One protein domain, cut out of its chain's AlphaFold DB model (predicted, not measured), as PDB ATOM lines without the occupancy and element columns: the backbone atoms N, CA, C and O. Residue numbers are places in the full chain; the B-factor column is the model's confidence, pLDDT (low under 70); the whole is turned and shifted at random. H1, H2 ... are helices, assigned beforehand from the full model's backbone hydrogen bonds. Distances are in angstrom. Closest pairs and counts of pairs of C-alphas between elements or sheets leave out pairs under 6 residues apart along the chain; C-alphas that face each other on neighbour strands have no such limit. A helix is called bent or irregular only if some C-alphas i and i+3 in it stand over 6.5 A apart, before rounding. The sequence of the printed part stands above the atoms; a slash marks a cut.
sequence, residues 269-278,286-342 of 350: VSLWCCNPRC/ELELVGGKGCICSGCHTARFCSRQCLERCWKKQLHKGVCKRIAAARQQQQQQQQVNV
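What this domain is: This is residues 269 to 278 and 286 to 342 of the 350 residues of the protein "MYND-type domain-containing protein" of Scenedesmus sp. NREL 46B-D3 (UniProt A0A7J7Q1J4). One long helix, H3, meets the shorter helix H2 near its first residue to make an L, and the unnamed residues 292 to 307 fill the inside of that corner. The far part of H3, residues 332 to 342, sticks out as a free arm, while the tiny helix H1 and residues 269 to 278 lie at the border of the loop-rich body. The printed part has 67 residues, with three named helices in the order H1, H2, H3 and no named strand, and its class is all helix. The whole is only just loose, close to compact, with a radius of gyration of the C-alphas of 13.5 A, and it is elongated, spanning 46 by 26 by 17 A.

How they stand to each other: Start with the longest helix, H3, residues 319 to 342, and look just before it for H2, residues 308 to 316. These two are close but not clearly touching, with 2 pairs of C-alphas within 8 A. Their closest C-alphas are those of Cys 314 and His 320, 5.7 A apart. Their lines stand at 81 degrees, about perpendicular, though the line of H3 is a rough one. Their centres are 21.9 A apart. The link between them, residues 317 and 318, is tight. Next look for H1, residues 288 to 291, which is apart from H2 and also apart from H3. A long link of 16 residues, 292 to 307, leads from H1 to H2. In the backbone of H2, every O i to N i+4 pair is within hydrogen-bond range, and in H3 it is 19 of 20. H1 is too short for such a pair, and its 1 pair of O i and N i+3 is not within range.

Where its parts are: Find C-alpha 319 of Leu at (251.269, 44.214, 152.465); from there H3 runs through 24 residues to C-alpha 342 of Val at (229.247, 72.582, 148.077), 36.2 A away. It is irregular, but only just: C-alphas 319 and 322 are 6.8 A apart. Go back to C-alpha 308 of Arg at (256.009, 48.470, 138.889), where H2 begins; its 9 residues end at Lys 316, and its first and last C-alphas are 12.2 A apart. Farther back, H1 has four residues, from Glu 288 to Gly 291, and measures 5.0 A from first to last C-alpha.

The domain as a whole: Look for the two C-alphas farthest apart, those of Arg 277 and Val 342, at 47.0 A. The first and last printed C-alphas, of Val 269 and Val 342, are 30.2 A apart. Residues 332 to 342, which belong to H3, stand free. Without them, the body of 56 residues spans 28 by 22 by 17 A and has a radius of gyration of 10.5 A. In the long link, the C-alphas of residues 292 to 307 lie 2 to 13 A from the mean of all C-alphas. The printed part has one cut: residues 279 to 285 are not printed, and C-alphas 278 and 286 are 13.5 A apart across it. Read the B-factor column for the model's confidence: the mean pLDDT of the printed part is 81.3. Residues 269 to 278 and 286 to 291, 16 residues, are under 70. The mean is 56 for H1, 89 for H2 and 91 for H3.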
ATOM      1  N   VAL A 269     253.946  57.646 154.854       61.19
ATOM      2  CA  VAL A 269     255.022  58.063 153.955       61.19
ATOM      3  C   VAL A 269     254.545  57.887 152.520       61.19
ATOM      4  O   VAL A 269     254.145  56.807 152.098       61.19
ATOM      5  N   SER A 270     254.603  58.961 151.740       58.41
ATOM      6  CA  SER A 270     254.237  58.974 150.319       58.41
ATOM      7  C   SER A 270     255.187  58.148 149.437       58.41
ATOM      8  O   SER A 270     254.867  57.872 148.280       58.41
ATOM      9  N   LEU A 271     256.331  57.716 149.980       61.69
ATOM     10  CA  LEU A 271     257.377  56.969 149.288       61.69
ATOM     11  C   LEU A 271     257.589  55.617 149.976       61.69
ATOM     12  O   LEU A 271     258.189  55.538 151.045       61.69
ATOM     13  N   TRP A 272     257.081  54.543 149.368       63.56
ATOM     14  CA  TRP A 272     257.202  53.180 149.884       63.56
ATOM     15  C   TRP A 272     258.025  52.320 148.930       63.56
ATOM     16  O   TRP A 272     257.593  51.958 147.836       63.56
ATOM     17  N   CYS A 273     259.202  51.895 149.383       63.53
ATOM     18  CA  CYS A 273     259.903  50.769 148.779       63.53
ATOM     19  C   CYS A 273     259.965  49.601 149.770       63.53
ATOM     20  O   CYS A 273     260.968  49.383 150.437       63.53
ATOM     21  N   CYS A 274     258.892  48.809 149.857       56.44
ATOM     22  CA  CYS A 274     258.798  47.657 150.771       56.44
ATOM     23  C   CYS A 274     259.534  46.400 150.281       56.44
ATOM     24  O   CYS A 274     259.210  45.282 150.681       56.44
ATOM     25  N   ASN A 275     260.474  46.537 149.350       58.38
ATOM     26  CA  ASN A 275     261.279  45.412 148.906       58.38
ATOM     27  C   ASN A 275     262.640  45.498 149.617       58.38
ATOM     28  O   ASN A 275     263.475  46.286 149.182       58.38
ATOM     29  N   PRO A 276     262.898  44.679 150.659       54.25
ATOM     30  CA  PRO A 276     264.158  44.718 151.417       54.25
ATOM     31  C   PRO A 276     265.387  44.317 150.582       54.25
ATOM     32  O   PRO A 276     266.521  44.482 151.027       54.25
ATOM     33  N   ARG A 277     265.161  43.797 149.364       55.34
ATOM     34  CA  ARG A 277     266.175  43.502 148.339       55.34
ATOM     35  C   ARG A 277     266.192  44.521 147.196       55.34
ATOM     36  O   ARG A 277     266.808  44.275 146.160       55.34
ATOM     37  N   CYS A 278     265.445  45.619 147.299       64.31
ATOM     38  CA  CYS A 278     265.498  46.676 146.300       64.31
ATOM     39  C   CYS A 278     266.756  47.510 146.515       64.31
ATOM     40  O   CYS A 278     266.735  48.546 147.167       64.31
ATOM     41  N   GLU A 286     264.973  59.846 142.322       54.72
ATOM     42  CA  GLU A 286     263.776  59.736 143.162       54.72
ATOM     43  C   GLU A 286     262.665  60.715 142.726       54.72
ATOM     44  O   GLU A 286     261.583  60.683 143.279       54.72
ATOM     45  N   LEU A 287     262.876  61.570 141.718       51.78
ATOM     46  CA  LEU A 287     261.807  62.315 141.051       51.78
ATOM     47  C   LEU A 287     261.292  61.614 139.780       51.78
ATOM     48  O   LEU A 287     260.083  61.567 139.569       51.78
ATOM     49  N   GLU A 288     262.157  61.031 138.948       53.53
ATOM     50  CA  GLU A 288     261.744  60.358 137.705       53.53
ATOM     51  C   GLU A 288     261.094  58.989 137.959       53.53
ATOM     52  O   GLU A 288     260.133  58.626 137.278       53.53
ATOM     53  N   LEU A 289     261.543  58.239 138.974       55.91
ATOM     54  CA  LEU A 289     261.019  56.895 139.269       55.91
ATOM     55  C   LEU A 289     259.663  56.904 139.987       55.91
ATOM     56  O   LEU A 289     258.833  56.039 139.712       55.91
ATOM     57  N   VAL A 290     259.394  57.879 140.860       54.84
ATOM     58  CA  VAL A 290     258.068  58.053 141.499       54.84
ATOM     59  C   VAL A 290     257.197  59.107 140.814       54.84
ATOM     60  O   VAL A 290     256.021  59.237 141.165       54.84
ATOM     61  N   GLY A 291     257.730  59.832 139.827       58.62
ATOM     62  CA  GLY A 291     256.964  60.718 138.945       58.62
ATOM     63  C   GLY A 291     256.229  59.971 137.828       58.62
ATOM     64  O   GLY A 291     255.185  60.426 137.357       58.62
ATOM     65  N   GLY A 292     256.716  58.792 137.430       70.75
ATOM     66  CA  GLY A 292     256.043  57.961 136.439       70.75
ATOM     67  C   GLY A 292     254.672  57.474 136.925       70.75
ATOM     68  O   GLY A 292     254.568  56.802 137.952       70.75
ATOM     69  N   LYS A 293     253.611  57.722 136.140       75.81
ATOM     70  CA  LYS A 293     252.237  57.239 136.415       75.81
ATOM     71  C   LYS A 293     252.167  55.724 136.690       75.81
ATOM     72  O   LYS A 293     251.264  55.274 137.384       75.81
ATOM     73  N   GLY A 294     253.121  54.940 136.175       79.81
ATOM     74  CA  GLY A 294     253.200  53.485 136.363       79.81
ATOM     75  C   GLY A 294     253.704  53.013 137.734       79.81
ATOM     76  O   GLY A 294     253.654  51.817 138.013       79.81
ATOM     77  N   CYS A 295     254.180  53.931 138.574       82.81
ATOM     78  CA  CYS A 295     254.722  53.650 139.902       82.81
ATOM     79  C   CYS A 295     253.779  54.064 141.042       82.81
ATOM     80  O   CYS A 295     254.105  53.894 142.215       82.81
ATOM     81  N   ILE A 296     252.600  54.587 140.706       89.56
ATOM     82  CA  ILE A 296     251.560  54.961 141.661       89.56
ATOM     83  C   ILE A 296     250.535  53.830 141.712       89.56
ATOM     84  O   ILE A 296     250.106  53.325 140.673       89.56
ATOM     85  N   CYS A 297     250.123  53.422 142.912       91.50
ATOM     86  CA  CYS A 297     249.033  52.458 143.036       91.50
ATOM     87  C   CYS A 297     247.744  53.041 142.435       91.50
ATOM     88  O   CYS A 297     247.252  54.065 142.902       91.50
ATOM     89  N   SER A 298     247.160  52.365 141.446       92.31
ATOM     90  CA  SER A 298     245.901  52.780 140.810       92.31
ATOM     91  C   SER A 298     244.673  52.673 141.719       92.31
ATOM     92  O   SER A 298     243.629  53.211 141.384       92.31
ATOM     93  N   GLY A 299     244.768  51.968 142.851       93.25
ATOM     94  CA  GLY A 299     243.676  51.873 143.820       93.25
ATOM     95  C   GLY A 299     243.607  53.098 144.730       93.25
ATOM     96  O   GLY A 299     242.594  53.784 144.785       93.25
ATOM     97  N   CYS A 300     244.694  53.386 145.449       91.69
ATOM     98  CA  CYS A 300     244.713  54.483 146.422       91.69
ATOM     99  C   CYS A 300     245.243  55.813 145.865       91.69
ATOM    100  O   CYS A 300     245.083  56.845 146.517       91.69
ATOM    101  N   HIS A 301     245.921  55.804 144.709       90.19
ATOM    102  CA  HIS A 301     246.588  56.962 144.093       90.19
ATOM    103  C   HIS A 301     247.512  57.761 145.032       90.19
ATOM    104  O   HIS A 301     247.821  58.923 144.770       90.19
ATOM    105  N   THR A 302     247.939  57.147 146.136       86.62
ATOM    106  CA  THR A 302     248.687  57.804 147.217       86.62
ATOM    107  C   THR A 302     250.033  57.126 147.416       86.62
ATOM    108  O   THR A 302     251.060  57.799 147.441       86.62
ATOM    109  N   ALA A 303     250.051  55.792 147.481       86.31
ATOM    110  CA  ALA A 303     251.290  55.039 147.587       86.31
ATOM    111  C   ALA A 303     252.086  55.101 146.279       86.31
ATOM    112  O   ALA A 303     251.566  54.773 145.203       86.31
ATOM    113  N   ARG A 304     253.359  55.481 146.399       86.44
ATOM    114  CA  ARG A 304     254.329  55.488 145.306       86.44
ATOM    115  C   ARG A 304     255.398  54.436 145.560       86.44
ATOM    116  O   ARG A 304     255.898  54.308 146.675       86.44
ATOM    117  N   PHE A 305     255.741  53.704 144.511       83.44
ATOM    118  CA  PHE A 305     256.742  52.646 144.517       83.44
ATOM    119  C   PHE A 305     257.910  53.046 143.627       83.44
ATOM    120  O   PHE A 305     257.736  53.766 142.655       83.44
ATOM    121  N   CYS A 306     259.107  52.538 143.898       79.75
ATOM    122  CA  CYS A 306     260.249  52.800 143.019       79.75
ATOM    123  C   CYS A 306     260.117  52.128 141.639       79.75
ATOM    124  O   CYS A 306     260.788  52.523 140.695       79.75
ATOM    125  N   SER A 307     259.287  51.086 141.504       84.38
ATOM    126  CA  SER A 307     259.031  50.411 140.230       84.38
ATOM    127  C   SER A 307     257.708  49.645 140.246       84.38
ATOM    128  O   SER A 307     257.208  49.247 141.305       84.38
ATOM    129  N   ARG A 308     257.187  49.335 139.053       86.94
ATOM    130  CA  ARG A 308     256.009  48.470 138.889       86.94
ATOM    131  C   ARG A 308     256.203  47.074 139.499       86.94
ATOM    132  O   ARG A 308     255.279  46.534 140.098       86.94
ATOM    133  N   GLN A 309     257.410  46.511 139.426       87.31
ATOM    134  CA  GLN A 309     257.715  45.204 140.024       87.31
ATOM    135  C   GLN A 309     257.615  45.238 141.557       87.31
ATOM    136  O   GLN A 309     257.155  44.276 142.175       87.31
ATOM    137  N   CYS A 310     258.030  46.345 142.182       84.94
ATOM    138  CA  CYS A 310     257.904  46.536 143.627       84.94
ATOM    139  C   CYS A 310     256.438  46.677 144.053       84.94
ATOM    140  O   CYS A 310     256.043  46.042 145.032       84.94
ATOM    141  N   LEU A 311     255.625  47.411 143.283       88.12
ATOM    142  CA  LEU A 311     254.171  47.467 143.473       88.12
ATOM    143  C   LEU A 311     253.549  46.063 143.394       88.12
ATOM    144  O   LEU A 311     252.847  45.652 144.313       88.12
ATOM    145  N   GLU A 312     253.847  45.295 142.343       90.62
ATOM    146  CA  GLU A 312     253.288  43.950 142.147       90.62
ATOM    147  C   GLU A 312     253.693  42.971 143.256       90.62
ATOM    148  O   GLU A 312     252.865  42.189 143.723       90.62
ATOM    149  N   ARG A 313     254.947  43.013 143.727       88.75
ATOM    150  CA  ARG A 313     255.393  42.191 144.867       88.75
ATOM    151  C   ARG A 313     254.697  42.593 146.162       88.75
ATOM    152  O   ARG A 313     254.246  41.715 146.892       88.75
ATOM    153  N   CYS A 314     254.604  43.894 146.436       87.88
ATOM    154  CA  CYS A 314     253.926  44.410 147.624       87.88
ATOM    155  C   CYS A 314     252.433  44.042 147.615       87.88
ATOM    156  O   CYS A 314     251.869  43.660 148.640       87.88
ATOM    157  N   TRP A 315     251.814  44.057 146.431       90.56
ATOM    158  CA  TRP A 315     250.441  43.608 146.225       90.56
ATOM    159  C   TRP A 315     250.273  42.098 146.441       90.56
ATOM    160  O   TRP A 315     249.402  41.683 147.204       90.56
ATOM    161  N   LYS A 316     251.129  41.265 145.825       92.12
ATOM    162  CA  LYS A 316     251.095  39.793 145.959       92.12
ATOM    163  C   LYS A 316     251.288  39.333 147.404       92.12
ATOM    164  O   LYS A 316     250.617  38.403 147.834       92.12
ATOM    165  N   LYS A 317     252.156  40.011 148.161       88.75
ATOM    166  CA  LYS A 317     252.377  39.750 149.594       88.75
ATOM    167  C   LYS A 317     251.264  40.282 150.505       88.75
ATOM    168  O   LYS A 317     251.386  40.185 151.715       88.75
ATOM    169  N   GLN A 318     250.211  40.880 149.945       86.94
ATOM    170  CA  GLN A 318     249.111  41.534 150.663       86.94
ATOM    171  C   GLN A 318     249.501  42.704 151.587       86.94
ATOM    172  O   GLN A 318     248.604  43.311 152.167       86.94
ATOM    173  N   LEU A 319     250.779  43.099 151.644       85.75
ATOM    174  CA  LEU A 319     251.269  44.214 152.465       85.75
ATOM    175  C   LEU A 319     250.539  45.522 152.125       85.75
ATOM    176  O   LEU A 319     249.990  46.188 152.999       85.75
ATOM    177  N   HIS A 320     250.422  45.855 150.834       88.69
ATOM    178  CA  HIS A 320     249.708  47.069 150.424       88.69
ATOM    179  C   HIS A 320     248.185  46.896 150.356       88.69
ATOM    180  O   HIS A 320     247.462  47.881 150.421       88.69
ATOM    181  N   LYS A 321     247.655  45.674 150.223       92.38
ATOM    182  CA  LYS A 321     246.227  45.455 149.923       92.38
ATOM    183  C   LYS A 321     245.310  46.019 151.016       92.38
ATOM    184  O   LYS A 321     244.326  46.689 150.704       92.38
ATOM    185  N   GLY A 322     245.648  45.780 152.286       87.75
ATOM    186  CA  GLY A 322     244.888  46.305 153.426       87.75
ATOM    187  C   GLY A 322     244.969  47.828 153.533       87.75
ATOM    188  O   GLY A 322     243.943  48.497 153.653       87.75
ATOM    189  N   VAL A 323     246.180  48.377 153.406       86.69
ATOM    190  CA  VAL A 323     246.444  49.826 153.442       86.69
ATOM    191  C   VAL A 323     245.735  50.541 152.287       86.69
ATOM    192  O   VAL A 323     245.049  51.536 152.497       86.69
ATOM    193  N   CYS A 324     245.817  49.991 151.073       93.25
ATOM    194  CA  CYS A 324     245.174  50.522 149.873       93.25
ATOM    195  C   CYS A 324     243.663  50.668 150.055       93.25
ATOM    196  O   CYS A 324     243.108  51.691 149.662       93.25
ATOM    197  N   LYS A 325     243.002  49.664 150.650       94.06
ATOM    198  CA  LYS A 325     241.555  49.697 150.898       94.06
ATOM    199  C   LYS A 325     241.179  50.811 151.878       94.06
ATOM    200  O   LYS A 325     240.208  51.513 151.621       94.06
ATOM    201  N   ARG A 326     241.951  50.991 152.956       88.50
ATOM    202  CA  ARG A 326     241.715  52.061 153.942       88.50
ATOM    203  C   ARG A 326     241.904  53.448 153.334       88.50
ATOM    204  O   ARG A 326     240.982  54.249 153.383       88.50
ATOM    205  N   ILE A 327     243.028  53.687 152.653       89.25
ATOM    206  CA  ILE A 327     243.300  54.979 151.999       89.25
ATOM    207  C   ILE A 327     242.235  55.296 150.940       89.25
ATOM    208  O   ILE A 327     241.768  56.430 150.845       89.25
ATOM    209  N   ALA A 328     241.832  54.304 150.138       92.19
ATOM    210  CA  ALA A 328     240.785  54.493 149.138       92.19
ATOM    211  C   ALA A 328     239.428  54.833 149.783       92.19
ATOM    212  O   ALA A 328     238.749  55.740 149.306       92.19
ATOM    213  N   ALA A 329     239.055  54.160 150.877       91.81
ATOM    214  CA  ALA A 329     237.827  54.450 151.618       91.81
ATOM    215  C   ALA A 329     237.847  55.855 152.244       91.81
ATOM    216  O   ALA A 329     236.890  56.607 152.069       91.81
ATOM    217  N   ALA A 330     238.954  56.245 152.883       88.31
ATOM    218  CA  ALA A 330     239.127  57.582 153.447       88.31
ATOM    219  C   ALA A 330     239.002  58.673 152.368       88.31
ATOM    220  O   ALA A 330     238.306  59.669 152.558       88.31
ATOM    221  N   ARG A 331     239.590  58.454 151.181       91.25
ATOM    222  CA  ARG A 331     239.427  59.369 150.037       91.25
ATOM    223  C   ARG A 331     237.985  59.465 149.546       91.25
ATOM    224  O   ARG A 331     237.532  60.562 149.239       91.25
ATOM    225  N   GLN A 332     237.263  58.347 149.464       93.19
ATOM    226  CA  GLN A 332     235.848  58.363 149.077       93.19
ATOM    227  C   GLN A 332     235.001  59.149 150.085       93.19
ATOM    228  O   GLN A 332     234.159  59.945 149.678       93.19
ATOM    229  N   GLN A 333     235.260  58.985 151.385       93.25
ATOM    230  CA  GLN A 333     234.582  59.755 152.432       93.25
ATOM    231  C   GLN A 333     234.882  61.257 152.325       93.25
ATOM    232  O   GLN A 333     233.956  62.063 152.387       93.25
ATOM    233  N   GLN A 334     236.139  61.643 152.084       90.94
ATOM    234  CA  GLN A 334     236.499  63.049 151.856       90.94
ATOM    235  C   GLN A 334     235.781  63.647 150.639       90.94
ATOM    236  O   GLN A 334     235.293  64.773 150.705       90.94
ATOM    237  N   GLN A 335     235.672  62.900 149.536       93.44
ATOM    238  CA  GLN A 335     234.958  63.363 148.341       93.44
ATOM    239  C   GLN A 335     233.458  63.558 148.599       93.44
ATOM    240  O   GLN A 335     232.884  64.532 148.119       93.44
ATOM    241  N   GLN A 336     232.829  62.681 149.388       94.44
ATOM    242  CA  GLN A 336     231.424  62.839 149.782       94.44
ATOM    243  C   GLN A 336     231.221  64.075 150.665       94.44
ATOM    244  O   GLN A 336     230.300  64.850 150.424       94.44
ATOM    245  N   GLN A 337     232.107  64.311 151.636       93.38
ATOM    246  CA  GLN A 337     232.037  65.499 152.493       93.38
ATOM    247  C   GLN A 337     232.202  66.798 151.692       93.38
ATOM    248  O   GLN A 337     231.487  67.767 151.939       93.38
ATOM    249  N   GLN A 338     233.087  66.814 150.689       92.69
ATOM    250  CA  GLN A 338     233.244  67.968 149.798       92.69
ATOM    251  C   GLN A 338     231.985  68.228 148.962       92.69
ATOM    252  O   GLN A 338     231.603  69.380 148.794       92.69
ATOM    253  N   GLN A 339     231.298  67.186 148.484       92.81
ATOM    254  CA  GLN A 339     230.041  67.354 147.743       92.81
ATOM    255  C   GLN A 339     228.905  67.887 148.624       92.81
ATOM    256  O   GLN A 339     228.141  68.738 148.174       92.81
ATOM    257  N   VAL A 340     228.815  67.437 149.880       92.31
ATOM    258  CA  VAL A 340     227.821  67.952 150.837       92.31
ATOM    259  C   VAL A 340     228.086  69.425 151.154       92.31
ATOM    260  O   VAL A 340     227.147  70.215 151.177       92.31
ATOM    261  N   ASN A 341     229.352  69.817 151.328       87.62
ATOM    262  CA  ASN A 341     229.697  71.198 151.666       87.62
ATOM    263  C   ASN A 341     229.437  72.184 150.510       87.62
ATOM    264  O   ASN A 341     229.064  73.324 150.746       87.62
ATOM    265  N   VAL A 342     229.565  71.744 149.253       90.00
ATOM    266  CA  VAL A 342     229.247  72.582 148.077       90.00
ATOM    267  C   VAL A 342     227.732  72.775 147.896       90.00
ATOM    268  O   VAL A 342     227.311  73.710 147.219       90.00
TER     269      VAL A 342